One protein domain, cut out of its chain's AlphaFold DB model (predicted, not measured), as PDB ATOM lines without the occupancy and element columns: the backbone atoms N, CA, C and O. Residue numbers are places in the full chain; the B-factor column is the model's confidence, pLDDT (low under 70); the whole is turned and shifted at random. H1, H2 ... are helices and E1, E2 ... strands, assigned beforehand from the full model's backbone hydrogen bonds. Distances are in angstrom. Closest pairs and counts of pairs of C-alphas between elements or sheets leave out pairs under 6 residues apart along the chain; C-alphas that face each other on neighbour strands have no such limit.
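Overview. This is residues 45 to 94 of the 157 residues of an uncharacterized protein of Rickettsia raoultii (UniProt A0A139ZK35). A small three-stranded sheet makes one end, and a single helix, H1, lies away from it beyond a long link; residues 71 to 94 stand free. The 50 printed residues run E1, E2, E3, H1, class mixed. The sheet, E1 - E2 - E3, is antiparallel, a meander, each strand the neighbour of the one before. The whole is only just loose, close to extended: radius of gyration of the C-alphas 14.3 A, spans 37 by 25 by 22 A.

Arrangement. E1, residues 49 to 53, and E2, residues 58 to 61, form a hairpin at 157 degrees; N 50 and O 60 are 2.8 A apart, within hydrogen-bond range. E2 and E3, residues 66 to 68, form another at 133 degrees; N 59 and O 67 are 2.8 A apart. H1, residues 80 to 93, is not on the sheet; its O i to N i+4 pairs are all within range.

Along the chain. E1 spans 11.8 A from C-alpha 49 at (-59.444, -44.709, 6.569), E2 10.2 A, E3 7.3 A. H1 spans 18.8 A to C-alpha 93 at (-36.586, -43.983, 11.009).

Size, cuts and confidence. The farthest C-alphas, of Asp 63 and Gly 77, are 37.7 A apart. The printed part has no cut. Residues 72 to 79 have pLDDT under 70.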
ATOM      1  N   SER A  45     -65.872 -46.791  11.213       72.19
ATOM      2  CA  SER A  45     -66.575 -45.507  11.297       72.19
ATOM      3  C   SER A  45     -65.853 -44.491  12.188       72.19
ATOM      4  O   SER A  45     -66.164 -43.309  12.127       72.19
ATOM      5  N   TYR A  46     -64.907 -44.943  13.017       71.44
ATOM      6  CA  TYR A  46     -64.057 -44.092  13.855       71.44
ATOM      7  C   TYR A  46     -62.665 -43.870  13.263       71.44
ATOM      8  O   TYR A  46     -61.877 -43.106  13.816       71.44
ATOM      9  N   LEU A  47     -62.337 -44.563  12.174       75.19
ATOM     10  CA  LEU A  47     -61.049 -44.438  11.511       75.19
ATOM     11  C   LEU A  47     -61.232 -43.563  10.270       75.19
ATOM     12  O   LEU A  47     -62.127 -43.851   9.479       75.19
ATOM     13  N   PRO A  48     -60.366 -42.564  10.028       76.06
ATOM     14  CA  PRO A  48     -60.419 -41.734   8.821       76.06
ATOM     15  C   PRO A  48     -59.979 -42.504   7.561       76.06
ATOM     16  O   PRO A  48     -59.536 -41.909   6.592       76.06
ATOM     17  N   TYR A  49     -60.019 -43.834   7.578       79.50
ATOM     18  CA  TYR A  49     -59.444 -44.709   6.569       79.50
ATOM     19  C   TYR A  49     -60.284 -44.703   5.280       79.50
ATOM     20  O   TYR A  49     -61.463 -45.062   5.298       79.50
ATOM     21  N   LYS A  50     -59.653 -44.399   4.139       84.06
ATOM     22  CA  LYS A  50     -60.266 -44.483   2.801       84.06
ATOM     23  C   LYS A  50     -59.892 -45.753   2.057       84.06
ATOM     24  O   LYS A  50     -60.753 -46.445   1.512       84.06
ATOM     25  N   SER A  51     -58.597 -46.028   1.954       85.00
ATOM     26  CA  SER A  51     -58.085 -47.082   1.081       85.00
ATOM     27  C   SER A  51     -56.764 -47.652   1.586       85.00
ATOM     28  O   SER A  51     -56.038 -47.018   2.345       85.00
ATOM     29  N   TYR A  52     -56.458 -48.871   1.149       84.75
ATOM     30  CA  TYR A  52     -55.214 -49.579   1.433       84.75
ATOM     31  C   TYR A  52     -54.646 -50.086   0.123       84.75
ATOM     32  O   TYR A  52     -55.399 -50.594  -0.710       84.75
ATOM     33  N   VAL A  53     -53.333 -49.958  -0.046       84.06
ATOM     34  CA  VAL A  53     -52.609 -50.473  -1.207       84.06
ATOM     35  C   VAL A  53     -51.939 -51.791  -0.812       84.06
ATOM     36  O   VAL A  53     -50.912 -51.783  -0.119       84.06
ATOM     37  N   PRO A  54     -52.494 -52.941  -1.239       75.75
ATOM     38  CA  PRO A  54     -51.895 -54.236  -0.961       75.75
ATOM     39  C   PRO A  54     -50.504 -54.332  -1.603       75.75
ATOM     40  O   PRO A  54     -50.292 -53.851  -2.712       75.75
ATOM     41  N   GLY A  55     -49.556 -54.958  -0.906       79.38
ATOM     42  CA  GLY A  55     -48.179 -55.162  -1.376       79.38
ATOM     43  C   GLY A  55     -47.163 -54.179  -0.794       79.38
ATOM     44  O   GLY A  55     -46.067 -54.603  -0.447       79.38
ATOM     45  N   ILE A  56     -47.538 -52.908  -0.608       79.69
ATOM     46  CA  ILE A  56     -46.672 -51.898   0.035       79.69
ATOM     47  C   ILE A  56     -47.054 -51.600   1.489       79.69
ATOM     48  O   ILE A  56     -46.271 -50.998   2.212       79.69
ATOM     49  N   GLY A  57     -48.239 -52.024   1.938       79.19
ATOM     50  CA  GLY A  57     -48.634 -51.891   3.344       79.19
ATOM     51  C   GLY A  57     -49.096 -50.492   3.760       79.19
ATOM     52  O   GLY A  57     -49.199 -50.225   4.956       79.19
ATOM     53  N   ILE A  58     -49.393 -49.618   2.795       85.19
ATOM     54  CA  ILE A  58     -49.761 -48.218   3.034       85.19
ATOM     55  C   ILE A  58     -51.280 -48.050   2.965       85.19
ATOM     56  O   ILE A  58     -51.932 -48.577   2.058       85.19
ATOM     57  N   PHE A  59     -51.834 -47.287   3.905       86.94
ATOM     58  CA  PHE A  59     -53.210 -46.801   3.866       86.94
ATOM     59  C   PHE A  59     -53.268 -45.290   3.642       86.94
ATOM     60  O   PHE A  59     -52.335 -44.565   3.983       86.94
ATOM     61  N   PHE A  60     -54.385 -44.822   3.094       87.25
ATOM     62  CA  PHE A  60     -54.694 -43.406   2.924       87.25
ATOM     63  C   PHE A  60     -55.911 -43.028   3.755       87.25
ATOM     64  O   PHE A  60     -56.923 -43.738   3.742       87.25
ATOM     65  N   ASN A  61     -55.808 -41.893   4.434       85.19
ATOM     66  CA  ASN A  61     -56.871 -41.305   5.228       85.19
ATOM     67  C   ASN A  61     -57.661 -40.235   4.452       85.19
ATOM     68  O   ASN A  61     -57.275 -39.790   3.368       85.19
ATOM     69  N   ASP A  62     -58.794 -39.820   5.019       81.06
ATOM     70  CA  ASP A  62     -59.739 -38.863   4.448       81.06
ATOM     71  C   ASP A  62     -59.127 -37.493   4.156       81.06
ATOM     72  O   ASP A  62     -59.521 -36.853   3.178       81.06
ATOM     73  N   ASP A  63     -58.149 -37.102   4.966       81.62
ATOM     74  CA  ASP A  63     -57.381 -35.857   4.943       81.62
ATOM     75  C   ASP A  63     -56.183 -35.879   3.976       81.62
ATOM     76  O   ASP A  63     -55.436 -34.906   3.886       81.62
ATOM     77  N   GLY A  64     -56.002 -36.971   3.227       79.50
ATOM     78  CA  GLY A  64     -54.875 -37.138   2.311       79.50
ATOM     79  C   GLY A  64     -53.576 -37.560   3.000       79.50
ATOM     80  O   GLY A  64     -52.533 -37.587   2.344       79.50
ATOM     81  N   ILE A  65     -53.617 -37.921   4.287       83.50
ATOM     82  CA  ILE A  65     -52.462 -38.469   4.997       83.50
ATOM     83  C   ILE A  65     -52.279 -39.941   4.617       83.50
ATOM     84  O   ILE A  65     -53.218 -40.737   4.655       83.50
ATOM     85  N   ALA A  66     -51.046 -40.306   4.267       86.62
ATOM     86  CA  ALA A  66     -50.641 -41.695   4.099       86.62
ATOM     87  C   ALA A  66     -50.040 -42.225   5.406       86.62
ATOM     88  O   ALA A  66     -49.275 -41.531   6.075       86.62
ATOM     89  N   GLY A  67     -50.363 -43.465   5.752       84.56
ATOM     90  CA  GLY A  67     -49.840 -44.136   6.934       84.56
ATOM     91  C   GLY A  67     -49.590 -45.616   6.685       84.56
ATOM     92  O   GLY A  67     -49.884 -46.152   5.617       84.56
ATOM     93  N   PHE A  68     -49.044 -46.289   7.687       83.75
ATOM     94  CA  PHE A  68     -48.860 -47.737   7.695       83.75
ATOM     95  C   PHE A  68     -49.383 -48.293   9.018       83.75
ATOM     96  O   PHE A  68     -49.408 -47.599  10.035       83.75
ATOM     97  N   LEU A  69     -49.828 -49.546   8.997       79.12
ATOM     98  CA  LEU A  69     -50.262 -50.257  10.193       79.12
ATOM     99  C   LEU A  69     -49.241 -51.344  10.506       79.12
ATOM    100  O   LEU A  69     -48.862 -52.109   9.621       79.12
ATOM    101  N   THR A  70     -48.826 -51.428  11.766       75.19
ATOM    102  CA  THR A  70     -48.002 -52.530  12.262       75.19
ATOM    103  C   THR A  70     -48.745 -53.264  13.369       75.19
ATOM    104  O   THR A  70     -49.314 -52.643  14.267       75.19
ATOM    105  N   GLU A  71     -48.774 -54.591  13.285       72.00
ATOM    106  CA  GLU A  71     -49.304 -55.440  14.345       72.00
ATOM    107  C   GLU A  71     -48.149 -55.847  15.260       72.00
ATOM    108  O   GLU A  71     -47.153 -56.418  14.814       72.00
ATOM    109  N   ILE A  72     -48.277 -55.545  16.551       68.94
ATOM    110  CA  ILE A  72     -47.289 -55.924  17.559       68.94
ATOM    111  C   ILE A  72     -47.967 -56.868  18.546       68.94
ATOM    112  O   ILE A  72     -48.924 -56.493  19.225       68.94
ATOM    113  N   SER A  73     -47.445 -58.087  18.664       61.03
ATOM    114  CA  SER A  73     -47.887 -59.029  19.691       61.03
ATOM    115  C   SER A  73     -47.638 -58.445  21.080       61.03
ATOM    116  O   SER A  73     -46.508 -58.079  21.419       61.03
ATOM    117  N   MET A  74     -48.684 -58.388  21.911       58.28
ATOM    118  CA  MET A  74     -48.549 -57.983  23.309       58.28
ATOM    119  C   MET A  74     -47.577 -58.934  24.014       58.28
ATOM    120  O   MET A  74     -47.842 -60.126  24.176       58.28
ATOM    121  N   ARG A  75     -46.411 -58.407  24.396       53.19
ATOM    122  CA  ARG A  75     -45.306 -59.171  24.977       53.19
ATOM    123  C   ARG A  75     -45.706 -59.785  26.317       53.19
ATOM    124  O   ARG A  75     -45.653 -59.147  27.369       53.19
ATOM    125  N   VAL A  76     -45.958 -61.083  26.303       46.41
ATOM    126  CA  VAL A  76     -45.426 -61.935  27.363       46.41
ATOM    127  C   VAL A  76     -44.071 -62.423  26.838       46.41
ATOM    128  O   VAL A  76     -44.034 -63.256  25.942       46.41
ATOM    129  N   GLY A  77     -42.975 -61.819  27.318       52.53
ATOM    130  CA  GLY A  77     -41.604 -62.107  26.864       52.53
ATOM    131  C   GLY A  77     -41.003 -61.065  25.912       52.53
ATOM    132  O   GLY A  77     -40.704 -61.380  24.762       52.53
ATOM    133  N   SER A  78     -40.795 -59.823  26.378       59.50
ATOM    134  CA  SER A  78     -39.824 -58.919  25.733       59.50
ATOM    135  C   SER A  78     -38.490 -59.627  25.552       59.50
ATOM    136  O   SER A  78     -38.006 -60.238  26.500       59.50
ATOM    137  N   ASN A  79     -37.849 -59.458  24.398       67.62
ATOM    138  CA  ASN A  79     -36.418 -59.705  24.267       67.62
ATOM    139  C   ASN A  79     -35.690 -58.409  23.879       67.62
ATOM    140  O   ASN A  79     -36.274 -57.490  23.296       67.62
ATOM    141  N   GLU A  80     -34.407 -58.346  24.220       78.69
ATOM    142  CA  GLU A  80     -33.554 -57.168  24.033       78.69
ATOM    143  C   GLU A  80     -33.441 -56.765  22.551       78.69
ATOM    144  O   GLU A  80     -33.428 -55.584  22.211       78.69
ATOM    145  N   ALA A  81     -33.471 -57.744  21.641       79.75
ATOM    146  CA  ALA A  81     -33.435 -57.503  20.201       79.75
ATOM    147  C   ALA A  81     -34.633 -56.673  19.710       79.75
ATOM    148  O   ALA A  81     -34.457 -55.704  18.975       79.75
ATOM    149  N   LEU A  82     -35.853 -57.011  20.137       77.25
ATOM    150  CA  LEU A  82     -37.041 -56.250  19.745       77.25
ATOM    151  C   LEU A  82     -37.099 -54.884  20.458       77.25
ATOM    152  O   LEU A  82     -37.614 -53.938  19.873       77.25
ATOM    153  N   GLU A  83     -36.508 -54.727  21.650       81.12
ATOM    154  CA  GLU A  83     -36.357 -53.395  22.276       81.12
ATOM    155  C   GLU A  83     -35.401 -52.506  21.486       81.12
ATOM    156  O   GLU A  83     -35.715 -51.352  21.200       81.12
ATOM    157  N   LYS A  84     -34.263 -53.061  21.061       84.88
ATOM    158  CA  LYS A  84     -33.294 -52.359  20.220       84.88
ATOM    159  C   LYS A  84     -33.903 -51.931  18.884       84.88
ATOM    160  O   LYS A  84     -33.693 -50.796  18.469       84.88
ATOM    161  N   ASN A  85     -34.677 -52.804  18.239       82.00
ATOM    162  CA  ASN A  85     -35.320 -52.493  16.962       82.00
ATOM    163  C   ASN A  85     -36.386 -51.402  17.102       82.00
ATOM    164  O   ASN A  85     -36.413 -50.483  16.291       82.00
ATOM    165  N   LEU A  86     -37.218 -51.458  18.147       81.69
ATOM    166  CA  LEU A  86     -38.196 -50.401  18.419       81.69
ATOM    167  C   LEU A  86     -37.502 -49.064  18.697       81.69
ATOM    168  O   LEU A  86     -37.898 -48.048  18.138       81.69
ATOM    169  N   ASN A  87     -36.428 -49.061  19.489       84.44
ATOM    170  CA  ASN A  87     -35.647 -47.850  19.733       84.44
ATOM    171  C   ASN A  87     -35.022 -47.288  18.453       84.44
ATOM    172  O   ASN A  87     -35.022 -46.075  18.268       84.44
ATOM    173  N   LEU A  88     -34.488 -48.134  17.571       86.62
ATOM    174  CA  LEU A  88     -33.945 -47.674  16.292       86.62
ATOM    175  C   LEU A  88     -35.047 -47.052  15.426       86.62
ATOM    176  O   LEU A  88     -34.862 -45.962  14.895       86.62
ATOM    177  N   PHE A  89     -36.196 -47.722  15.349       83.88
ATOM    178  CA  PHE A  89     -37.350 -47.275  14.584       83.88
ATOM    179  C   PHE A  89     -37.856 -45.909  15.066       83.88
ATOM    180  O   PHE A  89     -37.902 -44.958  14.287       83.88
ATOM    181  N   PHE A  90     -38.159 -45.781  16.364       82.69
ATOM    182  CA  PHE A  90     -38.715 -44.552  16.936       82.69
ATOM    183  C   PHE A  90     -37.742 -43.371  16.910       82.69
ATOM    184  O   PHE A  90     -38.194 -42.239  16.774       82.69
ATOM    185  N   ASN A  91     -36.435 -43.615  17.042       84.75
ATOM    186  CA  ASN A  91     -35.457 -42.527  17.131       84.75
ATOM    187  C   ASN A  91     -34.855 -42.116  15.783       84.75
ATOM    188  O   ASN A  91     -34.438 -40.970  15.654       84.75
ATOM    189  N   ASN A  92     -34.755 -43.029  14.807       84.50
ATOM    190  CA  ASN A  92     -33.978 -42.778  13.586       84.50
ATOM    191  C   ASN A  92     -34.781 -42.901  12.285       84.50
ATOM    192  O   ASN A  92     -34.386 -42.300  11.290       84.50
ATOM    193  N   GLU A  93     -35.853 -43.698  12.254       83.88
ATOM    194  CA  GLU A  93     -36.586 -43.983  11.009       83.88
ATOM    195  C   GLU A  93     -37.915 -43.236  10.911       83.88
ATOM    196  O   GLU A  93     -38.430 -43.024   9.813       83.88
ATOM    197  N   ILE A  94     -38.469 -42.817  12.049       82.38
ATOM    198  CA  ILE A  94     -39.710 -42.056  12.087       82.38
ATOM    199  C   ILE A  94     -39.466 -40.587  11.708       82.38
ATOM    200  O   ILE A  94     -38.683 -39.908  12.373       82.38
TER     201      ILE A  94